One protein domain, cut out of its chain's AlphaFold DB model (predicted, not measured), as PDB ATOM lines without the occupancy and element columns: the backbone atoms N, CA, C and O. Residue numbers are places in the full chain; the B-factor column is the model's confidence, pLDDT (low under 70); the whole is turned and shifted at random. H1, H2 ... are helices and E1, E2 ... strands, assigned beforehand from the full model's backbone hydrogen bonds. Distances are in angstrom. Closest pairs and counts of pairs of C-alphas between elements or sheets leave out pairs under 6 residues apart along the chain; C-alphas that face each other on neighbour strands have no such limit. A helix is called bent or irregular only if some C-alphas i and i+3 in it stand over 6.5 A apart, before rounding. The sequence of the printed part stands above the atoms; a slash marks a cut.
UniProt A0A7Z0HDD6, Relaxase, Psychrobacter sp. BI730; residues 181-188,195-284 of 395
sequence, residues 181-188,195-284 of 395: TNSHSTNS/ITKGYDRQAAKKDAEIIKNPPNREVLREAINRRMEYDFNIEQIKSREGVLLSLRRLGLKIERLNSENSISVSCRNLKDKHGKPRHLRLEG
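AT A GLANCE: This is residues 181 to 188 and 195 to 284 of the 395 residues of the protein "Relaxase" of Psychrobacter sp. BI730 (UniProt A0A7Z0HDD6). A sheet of three strands has three helices packed against it: H2 runs slantwise over one face of the sheet, H1 folds back beside H2 as a helical hairpin and reaches the sheet only with its last residues, and H3 meets the sheet near E1. The bent strand E2 is the sheet's middle strand, and the turn between E2 and E3 lies at one end of the longest axis. The printed part has 98 residues with three named helices followed by three named strands, in the order H1 H2 H3 E1 E2 E3. The sheet's order is E1, E2, E3, antiparallel throughout, and the class is mixed, helices and strands. The whole is compact and rounded, with a radius of gyration of the C-alphas of 13.0 A and spans of 38 by 29 by 24 A.

IN THESE COORDINATES: Residues 181 to 188 come first, with C-alpha 181 at (221.307, 159.219, 206.306). H1, residues 201 to 212, begins at C-alpha 201 (207.442, 156.606, 194.447) and is 17.2 A long. H2, residues 217 to 233, measures 24.5 A, and H3, residues 240 to 249, measures 14.4 A. E1 is residues 253 to 256, 9.4 A. E2, residues 262 to 271, spans 21.1 A and bends by 96 degrees at residue 268. E3, residues 277 to 283, spans 19.0 A and ends at C-alpha 283 (225.207, 155.142, 209.445).

HOW THE PARTS SIT: The strands form a meander, each the antiparallel neighbour of the one before. E1 and E2 are a hairpin, with N 253 and O 266 at 2.9 A. E2 and E3 are a hairpin too, with N 265 and O 280 at 2.8 A and, beyond the bend, N 278 and O 270 at 2.9 A. H2 and H3 are on one face of this sheet, giving two layers. H2 has a height of 9.3 A over the sheet and lies over E3, at 44 degrees on the local plane; their closest C-alphas are those of Arg 217 and Leu 280, 6.9 A apart. H3 comes nearest to E1 at the C-alphas of Arg 248 and Ile 254, 7.5 A. H2 and H3 only just touch, with 3 pairs of C-alphas within 8 A, made by residues 224 to 228 of H2 alone; the closest are Met 228 and Val 243, 7.3 A. H1 and H2 touch at a steep tilt of 38 degrees, opposite ways, closest at the C-alphas of Asp 207 and Ala 223, 5.1 A. H1 only grazes the sheet, with residues 211 to 212, and is apart from H3. In H1, H2 and H3 every O i to N i+4 pair is within hydrogen-bond range.

THE WHOLE: The C-alphas farthest apart are those of Glu 235 and His 274, 39.8 A, while the first and last printed C-alphas, 181 and 284, are 4.1 A apart. Residues 189 to 194 are not printed, and C-alphas 188 and 195 stand 11.2 A apart across the cut. No link between named elements is long. Mean pLDDT of the printed part is 84.2; residues 182 to 188 and 195 to 199 are under 70.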
ATOM      1  N   THR A 181     220.451 160.344 206.705       72.62
ATOM      2  CA  THR A 181     221.307 159.219 206.306       72.62
ATOM      3  C   THR A 181     222.684 159.692 205.841       72.62
ATOM      4  O   THR A 181     222.846 160.812 205.358       72.62
ATOM      5  N   ASN A 182     223.701 158.833 205.973       68.25
ATOM      6  CA  ASN A 182     225.013 159.079 205.383       68.25
ATOM      7  C   ASN A 182     225.177 158.252 204.103       68.25
ATOM      8  O   ASN A 182     225.565 157.081 204.158       68.25
ATOM      9  N   SER A 183     224.928 158.865 202.945       57.84
ATOM     10  CA  SER A 183     225.411 158.350 201.658       57.84
ATOM     11  C   SER A 183     226.946 158.373 201.658       57.84
ATOM     12  O   SER A 183     227.569 159.403 201.918       57.84
ATOM     13  N   HIS A 184     227.556 157.206 201.465       50.59
ATOM     14  CA  HIS A 184     229.006 157.043 201.356       50.59
ATOM     15  C   HIS A 184     229.220 156.373 200.017       50.59
ATOM     16  O   HIS A 184     229.235 155.148 199.936       50.59
ATOM     17  N   SER A 185     229.339 157.166 198.969       43.78
ATOM     18  CA  SER A 185     229.686 156.668 197.653       43.78
ATOM     19  C   SER A 185     230.727 157.600 197.063       43.78
ATOM     20  O   SER A 185     230.593 158.818 197.128       43.78
ATOM     21  N   THR A 186     231.785 157.016 196.510       38.12
ATOM     22  CA  THR A 186     232.795 157.734 195.723       38.12
ATOM     23  C   THR A 186     232.290 158.086 194.322       38.12
ATOM     24  O   THR A 186     232.920 158.893 193.654       38.12
ATOM     25  N   ASN A 187     231.171 157.485 193.888       36.91
ATOM     26  CA  ASN A 187     230.630 157.587 192.525       36.91
ATOM     27  C   ASN A 187     229.195 158.140 192.489       36.91
ATOM     28  O   ASN A 187     228.589 158.218 191.425       36.91
ATOM     29  N   SER A 188     228.627 158.487 193.642       38.56
ATOM     30  CA  SER A 188     227.410 159.287 193.717       38.56
ATOM     31  C   SER A 188     227.872 160.710 193.960       38.56
ATOM     32  O   SER A 188     228.729 160.915 194.825       38.56
ATOM     33  N   ILE A 195     221.337 169.470 194.348       41.06
ATOM     34  CA  ILE A 195     220.832 168.344 193.531       41.06
ATOM     35  C   ILE A 195     219.544 167.786 194.145       41.06
ATOM     36  O   ILE A 195     219.549 166.826 194.912       41.06
ATOM     37  N   THR A 196     218.419 168.378 193.745       41.84
ATOM     38  CA  THR A 196     217.064 168.037 194.209       41.84
ATOM     39  C   THR A 196     216.237 167.416 193.080       41.84
ATOM     40  O   THR A 196     215.131 167.864 192.789       41.84
ATOM     41  N   LYS A 197     216.736 166.386 192.380       48.91
ATOM     42  CA  LYS A 197     215.820 165.575 191.554       48.91
ATOM     43  C   LYS A 197     215.010 164.682 192.493       48.91
ATOM     44  O   LYS A 197     215.567 163.809 193.152       48.91
ATOM     45  N   GLY A 198     213.710 164.971 192.588       55.69
ATOM     46  CA  GLY A 198     212.781 164.376 193.547       55.69
ATOM     47  C   GLY A 198     212.821 162.853 193.532       55.69
ATOM     48  O   GLY A 198     212.517 162.218 192.524       55.69
ATOM     49  N   TYR A 199     213.199 162.264 194.663       67.81
ATOM     50  CA  TYR A 199     213.113 160.827 194.863       67.81
ATOM     51  C   TYR A 199     211.641 160.443 195.047       67.81
ATOM     52  O   TYR A 199     211.060 160.605 196.122       67.81
ATOM     53  N   ASP A 200     211.017 160.010 193.957       75.06
ATOM     54  CA  ASP A 200     209.589 159.734 193.894       75.06
ATOM     55  C   ASP A 200     209.245 158.266 194.211       75.06
ATOM     56  O   ASP A 200     210.092 157.402 194.466       75.06
ATOM     57  N   ARG A 201     207.947 157.956 194.179       79.38
ATOM     58  CA  ARG A 201     207.442 156.606 194.447       79.38
ATOM     59  C   ARG A 201     207.955 155.563 193.443       79.38
ATOM     60  O   ARG A 201     208.038 154.385 193.797       79.38
ATOM     61  N   GLN A 202     208.242 155.945 192.198       83.00
ATOM     62  CA  GLN A 202     208.736 155.018 191.176       83.00
ATOM     63  C   GLN A 202     210.207 154.678 191.431       83.00
ATOM     64  O   GLN A 202     210.568 153.498 191.430       83.00
ATOM     65  N   ALA A 203     211.025 155.681 191.758       79.88
ATOM     66  CA  ALA A 203     212.403 155.499 192.201       79.88
ATOM     67  C   ALA A 203     212.475 154.607 193.453       79.88
ATOM     68  O   ALA A 203     213.248 153.649 193.479       79.88
ATOM     69  N   ALA A 204     211.580 154.816 194.426       82.25
ATOM     70  CA  ALA A 204     211.494 153.987 195.632       82.25
ATOM     71  C   ALA A 204     211.170 152.507 195.355       82.25
ATOM     72  O   ALA A 204     211.648 151.618 196.071       82.25
ATOM     73  N   LYS A 205     210.366 152.221 194.319       85.31
ATOM     74  CA  LYS A 205     210.105 150.847 193.854       85.31
ATOM     75  C   LYS A 205     211.334 150.248 193.176       85.31
ATOM     76  O   LYS A 205     211.681 149.108 193.469       85.31
ATOM     77  N   LYS A 206     212.009 151.014 192.313       84.69
ATOM     78  CA  LYS A 206     213.237 150.578 191.634       84.69
ATOM     79  C   LYS A 206     214.336 150.226 192.638       84.69
ATOM     80  O   LYS A 206     214.945 149.166 192.524       84.69
ATOM     81  N   ASP A 207     214.534 151.056 193.658       84.56
ATOM     82  CA  ASP A 207     215.512 150.782 194.713       84.56
ATOM     83  C   ASP A 207     215.141 149.553 195.552       84.56
ATOM     84  O   ASP A 207     216.030 148.802 195.943       84.56
ATOM     85  N   ALA A 208     213.852 149.259 195.761       86.81
ATOM     86  CA  ALA A 208     213.438 148.014 196.415       86.81
ATOM     87  C   ALA A 208     213.900 146.767 195.640       86.81
ATOM     88  O   ALA A 208     214.324 145.786 196.248       86.81
ATOM     89  N   GLU A 209     213.846 146.810 194.306       88.19
ATOM     90  CA  GLU A 209     214.346 145.728 193.454       88.19
ATOM     91  C   GLU A 209     215.880 145.659 193.454       88.19
ATOM     92  O   GLU A 209     216.449 144.571 193.563       88.19
ATOM     93  N   ILE A 210     216.562 146.811 193.437       87.31
ATOM     94  CA  ILE A 210     218.027 146.881 193.567       87.31
ATOM     95  C   ILE A 210     218.486 146.281 194.903       87.31
ATOM     96  O   ILE A 210     219.462 145.537 194.938       87.31
ATOM     97  N   ILE A 211     217.783 146.551 196.006       90.75
ATOM     98  CA  ILE A 211     218.131 146.029 197.337       90.75
ATOM     99  C   ILE A 211     218.035 144.500 197.393       90.75
ATOM    100  O   ILE A 211     218.853 143.866 198.065       90.75
ATOM    101  N   LYS A 212     217.080 143.898 196.673       91.12
ATOM    102  CA  LYS A 212     216.959 142.435 196.574       91.12
ATOM    103  C   LYS A 212     218.140 141.815 195.832       91.12
ATOM    104  O   LYS A 212     218.593 140.744 196.225       91.12
ATOM    105  N   ASN A 213     218.637 142.471 194.781       89.94
ATOM    106  CA  ASN A 213     219.712 141.964 193.919       89.94
ATOM    107  C   ASN A 213     220.789 143.033 193.664       89.94
ATOM    108  O   ASN A 213     220.928 143.522 192.540       89.94
ATOM    109  N   PRO A 214     221.556 143.426 194.694       89.38
ATOM    110  CA  PRO A 214     222.483 144.534 194.561       89.38
ATOM    111  C   PRO A 214     223.757 144.094 193.826       89.38
ATOM    112  O   PRO A 214     224.339 143.063 194.177       89.38
ATOM    113  N   PRO A 215     224.270 144.893 192.873       85.81
ATOM    114  CA  PRO A 215     225.489 144.551 192.140       85.81
ATOM    115  C   PRO A 215     226.737 144.617 193.030       85.81
ATOM    116  O   PRO A 215     227.683 143.853 192.860       85.81
ATOM    117  N   ASN A 216     226.761 145.540 193.995       87.00
ATOM    118  CA  ASN A 216     227.850 145.683 194.950       87.00
ATOM    119  C   ASN A 216     227.368 146.340 196.255       87.00
ATOM    120  O   ASN A 216     226.227 146.789 196.377       87.00
ATOM    121  N   ARG A 217     228.264 146.389 197.248       87.56
ATOM    122  CA  ARG A 217     227.980 146.922 198.591       87.56
ATOM    123  C   ARG A 217     227.597 148.404 198.587       87.56
ATOM    124  O   ARG A 217     226.775 148.807 199.403       87.56
ATOM    125  N   GLU A 218     228.206 149.197 197.717       82.00
ATOM    126  CA  GLU A 218     228.003 150.644 197.676       82.00
ATOM    127  C   GLU A 218     226.621 150.957 197.087       82.00
ATOM    128  O   GLU A 218     225.831 151.645 197.723       82.00
ATOM    129  N   VAL A 219     226.254 150.313 195.973       84.06
ATOM    130  CA  VAL A 219     224.905 150.415 195.386       84.06
ATOM    131  C   VAL A 219     223.819 149.958 196.365       84.06
ATOM    132  O   VAL A 219     222.782 150.612 196.470       84.06
ATOM    133  N   LEU A 220     224.063 148.884 197.131       89.44
ATOM    134  CA  LEU A 220     223.146 148.452 198.189       89.44
ATOM    135  C   LEU A 220     222.945 149.544 199.250       89.44
ATOM    136  O   LEU A 220     221.809 149.830 199.616       89.44
ATOM    137  N   ARG A 221     224.032 150.153 199.746       88.88
ATOM    138  CA  ARG A 221     223.961 151.213 200.768       88.88
ATOM    139  C   ARG A 221     223.133 152.394 200.286       88.88
ATOM    140  O   ARG A 221     222.262 152.860 201.011       88.88
ATOM    141  N   GLU A 222     223.387 152.835 199.062       82.88
ATOM    142  CA  GLU A 222     222.721 153.990 198.474       82.88
ATOM    143  C   GLU A 222     221.220 153.752 198.276       82.88
ATOM    144  O   GLU A 222     220.412 154.596 198.659       82.88
ATOM    145  N   ALA A 223     220.837 152.585 197.751       85.62
ATOM    146  CA  ALA A 223     219.430 152.229 197.582       85.62
ATOM    147  C   ALA A 223     218.696 152.133 198.931       85.62
ATOM    148  O   ALA A 223     217.571 152.613 199.060       85.62
ATOM    149  N   ILE A 224     219.341 151.566 199.963       90.81
ATOM    150  CA  ILE A 224     218.772 151.528 201.318       90.81
ATOM    151  C   ILE A 224     218.577 152.946 201.853       90.81
ATOM    152  O   ILE A 224     217.488 153.262 202.320       90.81
ATOM    153  N   ASN A 225     219.601 153.799 201.775       89.56
ATOM    154  CA  ASN A 225     219.541 155.160 202.301       89.56
ATOM    155  C   ASN A 225     218.422 155.976 201.651       89.56
ATOM    156  O   ASN A 225     217.565 156.487 202.370       89.56
ATOM    157  N   ARG A 226     218.350 156.015 200.313       85.19
ATOM    158  CA  ARG A 226     217.274 156.736 199.617       85.19
ATOM    159  C   ARG A 226     215.895 156.184 199.967       85.19
ATOM    160  O   ARG A 226     214.937 156.936 200.135       85.19
ATOM    161  N   ARG A 227     215.776 154.861 200.131       86.50
ATOM    162  CA  ARG A 227     214.515 154.244 200.546       86.50
ATOM    163  C   ARG A 227     214.117 154.608 201.978       86.50
ATOM    164  O   ARG A 227     212.947 154.892 202.208       86.50
ATOM    165  N   MET A 228     215.062 154.624 202.913       90.25
ATOM    166  CA  MET A 228     214.813 155.048 204.292       90.25
ATOM    167  C   MET A 228     214.411 156.526 204.370       90.25
ATOM    168  O   MET A 228     213.494 156.861 205.113       90.25
ATOM    169  N   GLU A 229     215.050 157.397 203.585       84.56
ATOM    170  CA  GLU A 229     214.679 158.816 203.490       84.56
ATOM    171  C   GLU A 229     213.267 158.996 202.940       84.56
ATOM    172  O   GLU A 229     212.478 159.750 203.502       84.56
ATOM    173  N   TYR A 230     212.909 158.259 201.887       83.94
ATOM    174  CA  TYR A 230     211.553 158.279 201.351       83.94
ATOM    175  C   TYR A 230     210.518 157.838 202.376       83.94
ATOM    176  O   TYR A 230     209.563 158.569 202.613       83.94
ATOM    177  N   ASP A 231     210.723 156.675 203.001       87.62
ATOM    178  CA  ASP A 231     209.803 156.131 204.000       87.62
ATOM    179  C   ASP A 231     209.665 157.083 205.210       87.62
ATOM    180  O   ASP A 231     208.587 157.185 205.793       87.62
ATOM    181  N   PHE A 232     210.721 157.816 205.577       86.94
ATOM    182  CA  PHE A 232     210.655 158.890 206.573       86.94
ATOM    183  C   PHE A 232     209.824 160.087 206.090       86.94
ATOM    184  O   PHE A 232     208.931 160.529 206.808       86.94
ATOM    185  N   ASN A 233     210.067 160.577 204.870       82.62
ATOM    186  CA  ASN A 233     209.379 161.745 204.307       82.62
ATOM    187  C   ASN A 233     207.872 161.520 204.120       82.62
ATOM    188  O   ASN A 233     207.094 162.461 204.225       82.62
ATOM    189  N   ILE A 234     207.450 160.278 203.865       83.38
ATOM    190  CA  ILE A 234     206.028 159.897 203.826       83.38
ATOM    191  C   ILE A 234     205.491 159.446 205.196       83.38
ATOM    192  O   ILE A 234     204.462 158.774 205.268       83.38
ATOM    193  N   GLU A 235     206.209 159.768 206.274       86.12
ATOM    194  CA  GLU A 235     205.863 159.497 207.671       86.12
ATOM    195  C   GLU A 235     205.685 158.015 208.063       86.12
ATOM    196  O   GLU A 235     205.114 157.703 209.111       86.12
ATOM    197  N   GLN A 236     206.199 157.069 207.274       88.75
ATOM    198  CA  GLN A 236     206.161 155.640 207.617       88.75
ATOM    199  C   GLN A 236     207.216 155.245 208.653       88.75
ATOM    200  O   GLN A 236     207.049 154.247 209.359       88.75
ATOM    201  N   ILE A 237     208.297 156.016 208.761       91.50
ATOM    202  CA  ILE A 237     209.349 155.816 209.756       91.50
ATOM    203  C   ILE A 237     209.317 156.970 210.756       91.50
ATOM    204  O   ILE A 237     209.737 158.080 210.449       91.50
ATOM    205  N   LYS A 238     208.851 156.680 211.976       91.44
ATOM    206  CA  LYS A 238     208.824 157.646 213.090       91.44
ATOM    207  C   LYS A 238     209.788 157.303 214.228       91.44
ATOM    208  O   LYS A 238     210.151 158.178 215.006       91.44
ATOM    209  N   SER A 239     210.224 156.046 214.311       93.88
ATOM    210  CA  SER A 239     211.085 155.546 215.385       93.88
ATOM    211  C   SER A 239     212.099 154.526 214.880       93.88
ATOM    212  O   SER A 239     212.021 154.029 213.749       93.88
ATOM    213  N   ARG A 240     213.032 154.167 215.765       93.00
ATOM    214  CA  ARG A 240     214.005 153.095 215.559       93.00
ATOM    215  C   ARG A 240     213.354 151.768 215.159       93.00
ATOM    216  O   ARG A 240     213.843 151.103 214.248       93.00
ATOM    217  N   GLU A 241     212.253 151.383 215.796       93.75
ATOM    218  CA  GLU A 241     211.509 150.164 215.455       93.75
ATOM    219  C   GLU A 241     210.952 150.232 214.029       93.75
ATOM    220  O   GLU A 241     211.036 149.246 213.293       93.75
ATOM    221  N   GLY A 242     210.455 151.402 213.613       94.50
ATOM    222  CA  GLY A 242     209.991 151.645 212.244       94.50
ATOM    223  C   GLY A 242     211.089 151.416 211.201       94.50
ATOM    224  O   GLY A 242     210.857 150.743 210.196       94.50
ATOM    225  N   VAL A 243     212.314 151.876 211.483       94.75
ATOM    226  CA  VAL A 243     213.494 151.628 210.632       94.75
ATOM    227  C   VAL A 243     213.782 150.134 210.517       94.75
ATOM    228  O   VAL A 243     213.946 149.608 209.417       94.75
ATOM    229  N   LEU A 244     213.814 149.422 211.647       96.12
ATOM    230  CA  LEU A 244     214.075 147.979 211.664       96.12
ATOM    231  C   LEU A 244     213.006 147.193 210.904       96.12
ATOM    232  O   LEU A 244     213.333 146.231 210.207       96.12
ATOM    233  N   LEU A 245     211.743 147.606 211.018       95.81
ATOM    234  CA  LEU A 245     210.641 147.007 210.281       95.81
ATOM    235  C   LEU A 245     210.783 147.251 208.776       95.81
ATOM    236  O   LEU A 245     210.621 146.304 208.005       95.81
ATOM    237  N   SER A 246     211.122 148.475 208.354       94.69
ATOM    238  CA  SER A 246     211.323 148.779 206.930       94.69
ATOM    239  C   SER A 246     212.495 147.982 206.341       94.69
ATOM    240  O   SER A 246     212.325 147.292 205.336       94.69
ATOM    241  N   LEU A 247     213.645 147.932 207.026       96.19
ATOM    242  CA  LEU A 247     214.795 147.123 206.595       96.19
ATOM    243  C   LEU A 247     214.433 145.637 206.427       96.19
ATOM    244  O   LEU A 247     214.793 145.021 205.422       96.19
ATOM    245  N   ARG A 248     213.672 145.059 207.368       95.75
ATOM    246  CA  ARG A 248     213.200 143.667 207.265       95.75
ATOM    247  C   ARG A 248     212.224 143.467 206.106       95.75
ATOM    248  O   ARG A 248     212.329 142.467 205.401       95.75
ATOM    249  N   ARG A 249     211.300 144.409 205.877       94.19
ATOM    250  CA  ARG A 249     210.356 144.376 204.740       94.19
ATOM    251  C   ARG A 249     211.069 144.420 203.389       94.19
ATOM    252  O   ARG A 249     210.577 143.836 202.430       94.19
ATOM    253  N   LEU A 250     212.238 145.052 203.326       93.06
ATOM    254  CA  LEU A 250     213.111 145.062 202.149       93.06
ATOM    255  C   LEU A 250     213.919 143.760 201.974       93.06
ATOM    256  O   LEU A 250     214.706 143.649 201.038       93.06
ATOM    257  N   GLY A 251     213.730 142.764 202.846       93.38
ATOM    258  CA  GLY A 251     214.405 141.466 202.767       93.38
ATOM    259  C   GLY A 251     215.826 141.461 203.332       93.38
ATOM    260  O   GLY A 251     216.574 140.509 203.101       93.38
ATOM    261  N   LEU A 252     216.217 142.503 204.072       96.12
ATOM    262  CA  LEU A 252     217.531 142.584 204.700       96.12
ATOM    263  C   LEU A 252     217.543 141.847 206.036       96.12
ATOM    264  O   LEU A 252     216.629 141.968 206.856       96.12
ATOM    265  N   LYS A 253     218.634 141.125 206.290       96.00
ATOM    266  CA  LYS A 253     218.894 140.521 207.592       96.00
ATOM    267  C   LYS A 253     219.610 141.533 208.477       96.00
ATOM    268  O   LYS A 253     220.624 142.103 208.084       96.00
ATOM    269  N   ILE A 254     219.094 141.735 209.684       96.62
ATOM    270  CA  ILE A 254     219.748 142.553 210.704       96.62
ATOM    271  C   ILE A 254     220.809 141.702 211.405       96.62
ATOM    272  O   ILE A 254     220.484 140.679 212.000       96.62
ATOM    273  N   GLU A 255     222.066 142.125 211.336       95.56
ATOM    274  CA  GLU A 255     223.214 141.379 211.866       95.56
ATOM    275  C   GLU A 255     223.685 141.936 213.215       95.56
ATOM    276  O   GLU A 255     224.127 141.183 214.079       95.56
ATOM    277  N   ARG A 256     223.597 143.260 213.421       93.19
ATOM    278  CA  ARG A 256     224.073 143.917 214.652       93.19
ATOM    279  C   ARG A 256     223.271 145.177 214.987       93.19
ATOM    280  O   ARG A 256     223.052 146.007 214.106       93.19
ATOM    281  N   LEU A 257     222.906 145.328 216.268       92.25
ATOM    282  CA  LEU A 257     222.081 146.433 216.798       92.25
ATOM    283  C   LEU A 257     222.620 147.123 218.061       92.25
ATOM    284  O   LEU A 257     222.030 148.090 218.526       92.25
ATOM    285  N   ASN A 258     223.722 146.650 218.637       88.06
ATOM    286  CA  ASN A 258     224.274 147.206 219.880       88.06
ATOM    287  C   ASN A 258     225.056 148.519 219.692       88.06
ATOM    288  O   ASN A 258     225.510 149.085 220.679       88.06
ATOM    289  N   SER A 259     225.249 148.996 218.460       88.88
ATOM    290  CA  SER A 259     225.896 150.287 218.221       88.88
ATOM    291  C   SER A 259     224.916 151.427 218.481       88.88
ATOM    292  O   SER A 259     223.785 151.396 218.002       88.88
ATOM    293  N   GLU A 260     225.374 152.462 219.182       90.50
ATOM    294  CA  GLU A 260     224.594 153.686 219.396       90.50
ATOM    295  C   GLU A 260     224.317 154.435 218.088       90.50
ATOM    296  O   GLU A 260     223.262 155.043 217.942       90.50
ATOM    297  N   ASN A 261     225.226 154.327 217.111       86.56
ATOM    298  CA  ASN A 261     225.241 155.173 215.917       86.56
ATOM    299  C   ASN A 261     225.029 154.426 214.592       86.56
ATOM    300  O   ASN A 261     225.149 155.030 213.528       86.56
ATOM    301  N   SER A 262     224.778 153.112 214.618       91.94
ATOM    302  CA  SER A 262     224.690 152.330 213.377       91.94
ATOM    303  C   SER A 262     223.826 151.074 213.484       91.94
ATOM    304  O   SER A 262     223.593 150.539 214.570       91.94
ATOM    305  N   ILE A 263     223.389 150.564 212.327       94.19
ATOM    306  CA  ILE A 263     222.879 149.191 212.154       94.19
ATOM    307  C   ILE A 263     223.828 148.453 211.221       94.19
ATOM    308  O   ILE A 263     224.243 149.007 210.210       94.19
ATOM    309  N   SER A 264     224.140 147.187 211.498       95.12
ATOM    310  CA  SER A 264     224.729 146.318 210.468       95.12
ATOM    311  C   SER A 264     223.679 145.383 209.886       95.12
ATOM    312  O   SER A 264     222.973 144.704 210.633       95.12
ATOM    313  N   VAL A 265     223.606 145.330 208.560       95.88
ATOM    314  CA  VAL A 265     222.699 144.469 207.797       95.88
ATOM    315  C   VAL A 265     223.467 143.597 206.809       95.88
ATOM    316  O   VAL A 265     224.624 143.870 206.489       95.88
ATOM    317  N   SER A 266     222.822 142.558 206.296       94.75
ATOM    318  CA  SER A 266     223.289 141.801 205.137       94.75
ATOM    319  C   SER A 266     222.139 141.573 204.154       94.75
ATOM    320  O   SER A 266     220.968 141.495 204.538       94.75
ATOM    321  N   CYS A 267     222.476 141.490 202.867       93.31
ATOM    322  CA  CYS A 267     221.552 141.069 201.818       93.31
ATOM    323  C   CYS A 267     221.895 139.636 201.401       93.31
ATOM    324  O   CYS A 267     223.063 139.314 201.178       93.31
ATOM    325  N   ARG A 268     220.874 138.780 201.262       89.75
ATOM    326  CA  ARG A 268     221.028 137.363 200.890       89.75
ATOM    327  C   ARG A 268     221.809 137.172 199.584       89.75
ATOM    328  O   ARG A 268     222.582 136.220 199.472       89.75
ATOM    329  N   ASN A 269     221.613 138.084 198.634       89.56
ATOM    330  CA  ASN A 269     222.160 137.996 197.280       89.56
ATOM    331  C   ASN A 269     223.473 138.775 197.107       89.56
ATOM    332  O   ASN A 269     224.010 138.819 196.007       89.56
ATOM    333  N   LEU A 270     224.031 139.339 198.186       90.44
ATOM    334  CA  LEU A 270     225.332 140.001 198.161       90.44
ATOM    335  C   LEU A 270     226.373 139.182 198.930       90.44
ATOM    336  O   LEU A 270     226.443 139.228 200.162       90.44
ATOM    337  N   LYS A 271     227.209 138.454 198.191       90.50
ATOM    338  CA  LYS A 271     228.228 137.559 198.751       90.50
ATOM    339  C   LYS A 271     229.647 137.976 198.368       90.50
ATOM    340  O   LYS A 271     229.872 138.762 197.445       90.50
ATOM    341  N   ASP A 272     230.625 137.527 199.142       87.19
ATOM    342  CA  ASP A 272     232.035 137.641 198.786       87.19
ATOM    343  C   ASP A 272     232.470 136.518 197.829       87.19
ATOM    344  O   ASP A 272     231.682 135.648 197.455       87.19
ATOM    345  N   LYS A 273     233.747 136.537 197.436       86.62
ATOM    346  CA  LYS A 273     234.350 135.528 196.551       86.62
ATOM    347  C   LYS A 273     234.325 134.099 197.119       86.62
ATOM    348  O   LYS A 273     234.574 133.155 196.384       86.62
ATOM    349  N   HIS A 274     234.037 133.942 198.410       87.19
ATOM    350  CA  HIS A 274     233.937 132.664 199.111       87.19
ATOM    351  C   HIS A 274     232.479 132.299 199.446       87.19
ATOM    352  O   HIS A 274     232.237 131.371 200.215       87.19
ATOM    353  N   GLY A 275     231.499 133.031 198.907       85.44
ATOM    354  CA  GLY A 275     230.078 132.780 199.135       85.44
ATOM    355  C   GLY A 275     229.549 133.248 200.498       85.44
ATOM    356  O   GLY A 275     228.385 132.976 200.810       85.44
ATOM    357  N   LYS A 276     230.346 133.963 201.304       87.25
ATOM    358  CA  LYS A 276     229.908 134.494 202.604       87.25
ATOM    359  C   LYS A 276     229.096 135.781 202.421       87.25
ATOM    360  O   LYS A 276     229.433 136.580 201.544       87.25
ATOM    361  N   PRO A 277     228.053 136.026 203.237       88.62
ATOM    362  CA  PRO A 277     227.299 137.276 203.188       88.62
ATOM    363  C   PRO A 277     228.205 138.490 203.410       88.62
ATOM    364  O   PRO A 277     229.017 138.514 204.336       88.62
ATOM    365  N   ARG A 278     228.049 139.529 202.587       89.62
ATOM    366  CA  ARG A 278     228.726 140.806 202.828       89.62
ATOM    367  C   ARG A 278     227.923 141.631 203.824       89.62
ATOM    368  O   ARG A 278     226.801 142.045 203.538       89.62
ATOM    369  N   HIS A 279     228.529 141.909 204.973       91.69
ATOM    370  CA  HIS A 279     227.968 142.826 205.957       91.69
ATOM    371  C   HIS A 279     228.104 144.277 205.486       91.69
ATOM    372  O   HIS A 279     229.145 144.701 204.971       91.69
ATOM    373  N   LEU A 280     227.045 145.044 205.700       91.31
ATOM    374  CA  LEU A 280     226.955 146.460 205.408       91.31
ATOM    375  C   LEU A 280     226.578 147.203 206.688       91.31
ATOM    376  O   LEU A 280     225.532 146.950 207.277       91.31
ATOM    377  N   ARG A 281     227.433 148.135 207.104       92.00
ATOM    378  CA  ARG A 281     227.141 149.070 208.188       92.00
ATOM    379  C   ARG A 281     226.421 150.292 207.615       92.00
ATOM    380  O   ARG A 281     226.913 150.902 206.666       92.00
ATOM    381  N   LEU A 282     225.257 150.590 208.177       91.25
ATOM    382  CA  LEU A 282     224.414 151.739 207.877       91.25
ATOM    383  C   LEU A 282     224.607 152.783 208.976       91.25
ATOM    384  O   LEU A 282     224.494 152.463 210.162       91.25
ATOM    385  N   GLU A 283     224.910 154.010 208.568       87.38
ATOM    386  CA  GLU A 283     225.207 155.142 209.445       87.38
ATOM    387  C   GLU A 283     224.404 156.371 209.016       87.38
ATOM    388  O   GLU A 283     224.037 156.513 207.847       87.38
ATOM    389  N   GLY A 284     224.101 157.238 209.977       82.19
ATOM    390  CA  GLY A 284     223.186 158.371 209.822       82.19
ATOM    391  C   GLY A 284     222.185 158.421 210.969       82.19
ATOM    392  O   GLY A 284     222.018 157.433 211.691       82.19
TER     393      GLY A 284